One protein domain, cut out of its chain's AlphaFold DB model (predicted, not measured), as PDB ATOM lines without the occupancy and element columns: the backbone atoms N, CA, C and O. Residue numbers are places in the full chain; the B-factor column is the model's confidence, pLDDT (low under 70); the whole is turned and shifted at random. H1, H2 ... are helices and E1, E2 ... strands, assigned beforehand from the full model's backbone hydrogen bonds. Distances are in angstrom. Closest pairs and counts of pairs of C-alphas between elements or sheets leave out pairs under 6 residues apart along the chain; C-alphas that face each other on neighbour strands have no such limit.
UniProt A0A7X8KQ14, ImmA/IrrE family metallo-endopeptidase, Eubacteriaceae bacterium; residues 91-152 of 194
ATOM      1  N   PRO A  91      19.369  29.196  40.056       97.12
ATOM      2  CA  PRO A  91      19.646  30.523  40.601       97.12
ATOM      3  C   PRO A  91      18.418  31.227  41.211       97.12
ATOM      4  O   PRO A  91      18.545  31.976  42.178       97.12
ATOM      5  N   ALA A  92      17.210  30.944  40.707       97.44
ATOM      6  CA  ALA A  92      15.968  31.490  41.254       97.44
ATOM      7  C   ALA A  92      15.694  31.019  42.695       97.44
ATOM      8  O   ALA A  92      15.000  31.701  43.448       97.44
ATOM      9  N   ASP A  93      16.263  29.889  43.117       98.00
ATOM     10  CA  ASP A  93      16.066  29.365  44.466       98.00
ATOM     11  C   ASP A  93      16.755  30.219  45.533       98.00
ATOM     12  O   ASP A  93      16.210  30.375  46.628       98.00
ATOM     13  N   PHE A  94      17.865  30.885  45.194       97.25
ATOM     14  CA  PHE A  94      18.488  31.880  46.074       97.25
ATOM     15  C   PHE A  94      17.597  33.113  46.260       97.25
ATOM     16  O   PHE A  94      17.505  33.642  47.363       97.25
ATOM     17  N   LEU A  95      16.866  33.536  45.222       95.62
ATOM     18  CA  LEU A  95      15.869  34.606  45.350       95.62
ATOM     19  C   LEU A  95      14.691  34.169  46.226       95.62
ATOM     20  O   LEU A  95      14.171  34.976  46.996       95.62
ATOM     21  N   ARG A  96      14.251  32.906  46.121       97.12
ATOM     22  CA  ARG A  96      13.193  32.363  46.991       97.12
ATOM     23  C   ARG A  96      13.629  32.370  48.456       97.12
ATOM     24  O   ARG A  96      12.837  32.782  49.298       97.12
ATOM     25  N   ALA A  97      14.866  31.963  48.734       96.31
ATOM     26  CA  ALA A  97      15.456  32.009  50.069       96.31
ATOM     27  C   ALA A  97      15.542  33.450  50.605       96.31
ATOM     28  O   ALA A  97      15.042  33.723  51.696       96.31
ATOM     29  N   GLU A  98      16.057  34.388  49.806       93.25
ATOM     30  CA  GLU A  98      16.144  35.809  50.176       93.25
ATOM     31  C   GLU A  98      14.762  36.393  50.509       93.25
ATOM     32  O   GLU A  98      14.555  37.006  51.554       93.25
ATOM     33  N   ARG A  99      13.759  36.137  49.658       92.75
ATOM     34  CA  ARG A  99      12.375  36.591  49.882       92.75
ATOM     35  C   ARG A  99      11.730  35.946  51.115       92.75
ATOM     36  O   ARG A  99      10.831  36.544  51.702       92.75
ATOM     37  N   ALA A 100      12.167  34.747  51.499       95.25
ATOM     38  CA  ALA A 100      11.737  34.068  52.719       95.25
ATOM     39  C   ALA A 100      12.484  34.555  53.977       95.25
ATOM     40  O   ALA A 100      12.118  34.159  55.082       95.25
ATOM     41  N   GLY A 101      13.486  35.430  53.828       92.12
ATOM     42  CA  GLY A 101      14.312  35.921  54.930       92.12
ATOM     43  C   GLY A 101      15.305  34.886  55.459       92.12
ATOM     44  O   GLY A 101      15.755  35.022  56.595       92.12
ATOM     45  N   VAL A 102      15.616  33.865  54.653       93.88
ATOM     46  CA  VAL A 102      16.571  32.807  54.992       93.88
ATOM     47  C   VAL A 102      17.964  33.389  55.073       93.88
ATOM     48  O   VAL A 102      18.394  34.169  54.224       93.88
ATOM     49  N   SER A 103      18.672  32.989  56.114       85.25
ATOM     50  CA  SER A 103      19.838  33.694  56.574       85.25
ATOM     51  C   SER A 103      20.934  32.663  56.893       85.25
ATOM     52  O   SER A 103      20.893  31.913  57.864       85.25
ATOM     53  N   GLY A 104      21.973  32.642  56.059       88.38
ATOM     54  CA  GLY A 104      23.186  31.872  56.325       88.38
ATOM     55  C   GLY A 104      23.237  30.494  55.734       88.38
ATOM     56  O   GLY A 104      22.249  29.949  55.262       88.38
ATOM     57  N   LYS A 105      24.441  29.925  55.758       93.06
ATOM     58  CA  LYS A 105      24.740  28.709  55.010       93.06
ATOM     59  C   LYS A 105      23.921  27.504  55.475       93.06
ATOM     60  O   LYS A 105      23.364  26.813  54.630       93.06
ATOM     61  N   ALA A 106      23.841  27.268  56.785       95.25
ATOM     62  CA  ALA A 106      23.082  26.146  57.334       95.25
ATOM     63  C   ALA A 106      21.576  26.300  57.061       95.25
ATOM     64  O   ALA A 106      20.960  25.392  56.517       95.25
ATOM     65  N   GLU A 107      21.005  27.480  57.334       96.94
ATOM     66  CA  GLU A 107      19.584  27.751  57.075       96.94
ATOM     67  C   GLU A 107      19.250  27.669  55.578       96.94
ATOM     68  O   GLU A 107      18.199  27.161  55.198       96.94
ATOM     69  N   LEU A 108      20.160  28.126  54.712       97.19
ATOM     70  CA  LEU A 108      20.013  28.030  53.264       97.19
ATOM     71  C   LEU A 108      20.079  26.582  52.774       97.19
ATOM     72  O   LEU A 108      19.278  26.201  51.923       97.19
ATOM     73  N   ALA A 109      21.003  25.778  53.300       97.81
ATOM     74  CA  ALA A 109      21.094  24.359  52.979       97.81
ATOM     75  C   ALA A 109      19.805  23.625  53.387       97.81
ATOM     76  O   ALA A 109      19.223  22.913  52.566       97.81
ATOM     77  N   ASP A 110      19.298  23.898  54.592       97.88
ATOM     78  CA  ASP A 110      18.034  23.351  55.087       97.88
ATOM     79  C   ASP A 110      16.839  23.805  54.232       97.88
ATOM     80  O   ASP A 110      16.010  22.987  53.835       97.88
ATOM     81  N   PHE A 111      16.760  25.096  53.884       98.00
ATOM     82  CA  PHE A 111      15.688  25.648  53.047       98.00
ATOM     83  C   PHE A 111      15.669  25.043  51.636       98.00
ATOM     84  O   PHE A 111      14.599  24.802  51.072       98.00
ATOM     85  N   LEU A 112      16.849  24.804  51.061       97.50
ATOM     86  CA  LEU A 112      17.016  24.176  49.751       97.50
ATOM     87  C   LEU A 112      16.959  22.642  49.814       97.50
ATOM     88  O   LEU A 112      16.985  22.000  48.768       97.50
ATOM     89  N   ASN A 113      16.856  22.065  51.015       97.50
ATOM     90  CA  ASN A 113      16.866  20.630  51.277       97.50
ATOM     91  C   ASN A 113      18.074  19.913  50.641       97.50
ATOM     92  O   ASN A 113      17.947  18.869  49.996       97.50
ATOM     93  N   VAL A 114      19.263  20.489  50.832       98.31
ATOM     94  CA  VAL A 114      20.552  19.923  50.408       98.31
ATOM     95  C   VAL A 114      21.561  19.956  51.549       98.31
ATOM     96  O   VAL A 114      21.388  20.667  52.532       98.31
ATOM     97  N   THR A 115      22.656  19.208  51.428       98.06
ATOM     98  CA  THR A 115      23.749  19.307  52.401       98.06
ATOM     99  C   THR A 115      24.533  20.606  52.209       98.06
ATOM    100  O   THR A 115      24.642  21.139  51.103       98.06
ATOM    101  N   GLU A 116      25.168  21.095  53.272       97.75
ATOM    102  CA  GLU A 116      26.076  22.241  53.181       97.75
ATOM    103  C   GLU A 116      27.236  22.029  52.195       97.75
ATOM    104  O   GLU A 116      27.707  22.983  51.574       97.75
ATOM    105  N   GLU A 117      27.720  20.790  52.062       96.50
ATOM    106  CA  GLU A 117      28.762  20.430  51.096       96.50
ATOM    107  C   GLU A 117      28.251  20.588  49.660       96.50
ATOM    108  O   GLU A 117      28.920  21.203  48.822       96.50
ATOM    109  N   PHE A 118      27.037  20.102  49.389       97.81
ATOM    110  CA  PHE A 118      26.391  20.252  48.091       97.81
ATOM    111  C   PHE A 118      26.092  21.723  47.775       97.81
ATOM    112  O   PHE A 118      26.310  22.176  46.648       97.81
ATOM    113  N   LEU A 119      25.668  22.506  48.772       98.12
ATOM    114  CA  LEU A 119      25.468  23.946  48.627       98.12
ATOM    115  C   LEU A 119      26.778  24.660  48.260       98.12
ATOM    116  O   LEU A 119      26.814  25.412  47.289       98.12
ATOM    117  N   SER A 120      27.878  24.390  48.969       96.62
ATOM    118  CA  SER A 120      29.191  24.962  48.636       96.62
ATOM    119  C   SER A 120      29.649  24.583  47.223       96.62
ATOM    120  O   SER A 120      30.165  25.428  46.490       96.62
ATOM    121  N   MET A 121      29.426  23.331  46.811       96.19
ATOM    122  CA  MET A 121      29.694  22.885  45.443       96.19
ATOM    123  C   MET A 121      28.853  23.661  44.419       96.19
ATOM    124  O   MET A 121      29.383  24.085  43.390       96.19
ATOM    125  N   THR A 122      27.569  23.864  44.713       97.50
ATOM    126  CA  THR A 122      26.611  24.581  43.862       97.50
ATOM    127  C   THR A 122      27.022  26.033  43.647       97.50
ATOM    128  O   THR A 122      27.088  26.490  42.509       97.50
ATOM    129  N   VAL A 123      27.383  26.743  44.717       96.69
ATOM    130  CA  VAL A 123      27.865  28.132  44.632       96.69
ATOM    131  C   VAL A 123      29.129  28.211  43.777       96.69
ATOM    132  O   VAL A 123      29.201  29.010  42.849       96.69
ATOM    133  N   GLY A 124      30.097  27.318  44.010       96.38
ATOM    134  CA  GLY A 124      31.316  27.260  43.201       96.38
ATOM    135  C   GLY A 124      31.070  26.866  41.738       96.38
ATOM    136  O   GLY A 124      31.856  27.227  40.859       96.38
ATOM    137  N   PHE A 125      29.999  26.124  41.451       96.12
ATOM    138  CA  PHE A 125      29.568  25.836  40.087       96.12
ATOM    139  C   PHE A 125      28.996  27.088  39.411       96.12
ATOM    140  O   PHE A 125      29.447  27.426  38.318       96.12
ATOM    141  N   PHE A 126      28.088  27.805  40.073       96.56
ATOM    142  CA  PHE A 126      27.506  29.034  39.535       96.56
ATOM    143  C   PHE A 126      28.521  30.162  39.386       96.56
ATOM    144  O   PHE A 126      28.498  30.837  38.363       96.56
ATOM    145  N   TYR A 127      29.494  30.276  40.292       96.12
ATOM    146  CA  TYR A 127      30.636  31.174  40.109       96.12
ATOM    147  C   TYR A 127      31.392  30.887  38.800       96.12
ATOM    148  O   TYR A 127      31.723  31.785  38.034       96.12
ATOM    149  N   LYS A 128      31.638  29.608  38.485       95.19
ATOM    150  CA  LYS A 128      32.317  29.224  37.233       95.19
ATOM    151  C   LYS A 128      31.451  29.429  35.990       95.19
ATOM    152  O   LYS A 128      32.009  29.545  34.901       95.19
ATOM    153  N   GLU A 129      30.128  29.382  36.130       94.81
ATOM    154  CA  GLU A 129      29.179  29.525  35.020       94.81
ATOM    155  C   GLU A 129      28.867  30.995  34.709       94.81
ATOM    156  O   GLU A 129      28.838  31.365  33.537       94.81
ATOM    157  N   TYR A 130      28.684  31.829  35.734       95.38
ATOM    158  CA  TYR A 130      28.228  33.217  35.607       95.38
ATOM    159  C   TYR A 130      29.298  34.263  35.955       95.38
ATOM    160  O   TYR A 130      29.135  35.432  35.617       95.38
ATOM    161  N   GLY A 131      30.408  33.865  36.580       94.31
ATOM    162  CA  GLY A 131      31.403  34.784  37.134       94.31
ATOM    163  C   GLY A 131      31.021  35.256  38.537       94.31
ATOM    164  O   GLY A 131      30.391  34.525  39.299       94.31
ATOM    165  N   ASP A 132      31.403  36.486  38.880       91.31
ATOM    166  CA  ASP A 132      31.240  37.018  40.241       91.31
ATOM    167  C   ASP A 132      29.768  37.209  40.644       91.31
ATOM    168  O   ASP A 132      29.428  37.103  41.827       91.31
ATOM    169  N   SER A 133      28.885  37.483  39.674       92.88
ATOM    170  CA  SER A 133      27.464  37.710  39.936       92.88
ATOM    171  C   SER A 133      26.539  37.358  38.768       92.88
ATOM    172  O   SER A 133      26.970  37.230  37.624       92.88
ATOM    173  N   LEU A 134      25.246  37.226  39.072       94.31
ATOM    174  CA  LEU A 134      24.161  37.012  38.118       94.31
ATOM    175  C   LEU A 134      23.014  37.991  38.391       94.31
ATOM    176  O   LEU A 134      22.466  38.015  39.493       94.31
ATOM    177  N   ASP A 135      22.618  38.756  37.373       93.62
ATOM    178  CA  ASP A 135      21.367  39.522  37.384       93.62
ATOM    179  C   ASP A 135      20.190  38.599  37.054       93.62
ATOM    180  O   ASP A 135      20.183  37.920  36.021       93.62
ATOM    181  N   LEU A 136      19.203  38.563  37.944       92.75
ATOM    182  CA  LEU A 136      18.016  37.742  37.803       92.75
ATOM    183  C   LEU A 136      16.810  38.411  38.465       92.75
ATOM    184  O   LEU A 136      16.843  38.735  39.645       92.75
ATOM    185  N   GLU A 137      15.714  38.577  37.720       91.69
ATOM    186  CA  GLU A 137      14.425  39.087  38.227       91.69
ATOM    187  C   GLU A 137      14.516  40.387  39.058       91.69
ATOM    188  O   GLU A 137      13.775  40.575  40.025       91.69
ATOM    189  N   GLY A 138      15.422  41.302  38.696       88.81
ATOM    190  CA  GLY A 138      15.616  42.550  39.439       88.81
ATOM    191  C   GLY A 138      16.362  42.369  40.764       88.81
ATOM    192  O   GLY A 138      16.280  43.236  41.631       88.81
ATOM    193  N   TYR A 139      17.089  41.268  40.919       90.38
ATOM    194  CA  TYR A 139      18.061  41.016  41.976       90.38
ATOM    195  C   TYR A 139      19.430  40.730  41.357       90.38
ATOM    196  O   TYR A 139      19.531  40.289  40.216       90.38
ATOM    197  N   ILE A 140      20.483  40.955  42.131       92.31
ATOM    198  CA  ILE A 140      21.841  40.529  41.813       92.31
ATOM    199  C   ILE A 140      22.230  39.463  42.835       92.31
ATOM    200  O   ILE A 140      22.153  39.701  44.043       92.31
ATOM    201  N   ILE A 141      22.622  38.290  42.344       94.12
ATOM    202  CA  ILE A 141      23.183  37.196  43.138       94.12
ATOM    203  C   ILE A 141      24.698  37.280  43.010       94.12
ATOM    204  O   ILE A 141      25.208  37.176  41.901       94.12
ATOM    205  N   TYR A 142      25.411  37.438  44.115       93.44
ATOM    206  CA  TYR A 142      26.865  37.309  44.169       93.44
ATOM    207  C   TYR A 142      27.225  35.907  44.633       93.44
ATOM    208  O   TYR A 142      26.537  35.363  45.493       93.44
ATOM    209  N   PHE A 143      28.278  35.316  44.068       90.75
ATOM    210  CA  PHE A 143      28.695  33.948  44.410       90.75
ATOM    211  C   PHE A 143      29.971  33.889  45.264       90.75
ATOM    212  O   PHE A 143      30.272  32.826  45.806       90.75
ATOM    213  N   ASP A 144      30.698  35.002  45.411       86.25
ATOM    214  CA  ASP A 144      31.897  35.096  46.253       86.25
ATOM    215  C   ASP A 144      32.067  36.506  46.874       86.25
ATOM    216  O   ASP A 144      32.518  37.429  46.188       86.25
ATOM    217  N   PRO A 145      31.691  36.717  48.153       87.62
ATOM    218  CA  PRO A 145      30.897  35.812  48.992       87.62
ATOM    219  C   PRO A 145      29.455  35.654  48.467       87.62
ATOM    220  O   PRO A 145      28.984  36.463  47.667       87.62
ATOM    221  N   LEU A 146      28.734  34.620  48.923       89.62
ATOM    222  CA  LEU A 146      27.334  34.398  48.536       89.62
ATOM    223  C   LEU A 146      26.400  35.404  49.225       89.62
ATOM    224  O   LEU A 146      26.249  35.360  50.444       89.62
ATOM    225  N   TYR A 147      25.718  36.249  48.450       88.25
ATOM    226  CA  TYR A 147      24.617  37.089  48.935       88.25
ATOM    227  C   TYR A 147      23.706  37.541  47.786       88.25
ATOM    228  O   TYR A 147      24.119  37.593  46.629       88.25
ATOM    229  N   VAL A 148      22.453  37.873  48.103       89.06
ATOM    230  CA  VAL A 148      21.438  38.311  47.133       89.06
ATOM    231  C   VAL A 148      20.960  39.706  47.515       89.06
ATOM    232  O   VAL A 148      20.647  39.959  48.673       89.06
ATOM    233  N   VAL A 149      20.898  40.630  46.557       85.81
ATOM    234  CA  VAL A 149      20.428  42.005  46.802       85.81
ATOM    235  C   VAL A 149      19.483  42.478  45.704       85.81
ATOM    236  O   VAL A 149      19.675  42.114  44.545       85.81
ATOM    237  N   PRO A 150      18.478  43.319  46.009       85.50
ATOM    238  CA  PRO A 150      17.682  43.965  44.975       85.50
ATOM    239  C   PRO A 150      18.564  44.813  44.052       85.50
ATOM    240  O   PRO A 150      19.391  45.605  44.522       85.50
ATOM    241  N   ARG A 151      18.343  44.702  42.741       82.19
ATOM    242  CA  ARG A 151      18.925  45.602  41.747       82.19
ATOM    243  C   ARG A 151      18.328  46.981  41.987       82.19
ATOM    244  O   ARG A 151      17.168  47.258  41.685       82.19
ATOM    245  N   THR A 152      19.120  47.848  42.595       70.06
ATOM    246  CA  THR A 152      18.714  49.218  42.877       70.06
ATOM    247  C   THR A 152      18.887  50.027  41.596       70.06
ATOM    248  O   THR A 152      19.997  50.237  41.123       70.06
TER     249      THR A 152
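This is residues 91 to 152 of the 194 residues of the protein "ImmA/IrrE family metallo-endopeptidase" of Eubacteriaceae bacterium (UniProt A0A7X8KQ14). A small sheet of three strands has H1 crossing one of its faces, while the long H3 on that same face comes in from H2 and runs along beside the strands, near the sheet with its residues 120 to 130; H2 is off the sheet and bridges the first residues of H3, 116 to 119, to H1. The printed part has 62 residues, with three named helices and then three named strands, in the order H1 H2 H3 E1 E2 E3. The sheet, E1 - E2 - E3, is antiparallel, and the class is mixed, helices and strands. The whole is compact, with a radius of gyration of the C-alphas of 10.8 A and spans of 30 by 26 by 16 A.

E1 is residues 133 to 136, E2 residues 139 to 143 and E3 residues 146 to 150, 14.0 A long and ending at C-alpha 150 (17.682, 43.965, 44.975). H3, residues 116 to 130, is 20.8 A long. H1, residues 91 to 99, begins at C-alpha 91 (19.646, 30.523, 40.601) and is 13.3 A long. H2 is residues 105 to 112.

E1, E2 and E3 form a meander, each strand the antiparallel neighbour of the one before. In the hairpin of E1 and E2, N 134 and O 141 are 2.8 A apart; in that of E2 and E3, N 140 and O 149 are 2.8 A apart. H1 and H3 on one face make two layers. H1, at a height of 8.8 A over the sheet, runs across the strands, at 69 degrees to E3 on the local plane; its closest C-alphas to E3 are Glu 98 and Val 148, 6.6 A. H3 is over none of the strands, only just, with 2 C-alphas on E2; C-alphas Tyr 127 and Phe 143 are its closest to E2, 5.5 A. H2 touches H3, about perpendicular at 84 degrees, closest at C-alphas Ala 109 and Glu 116, 5.4 A, H3 using residues 116 to 119 alone. H2 touches H1 at C-alphas Ala 97 and Leu 108, 6.8 A. In H2 and H3 every O i to N i+4 pair is within hydrogen-bond range; in H1, 4 of 5.

The C-alphas farthest apart, of Thr 115 and Thr 152, are 31.8 A apart. The printed part has no cut, its links are tight, and no printed residue is under 70 in pLDDT.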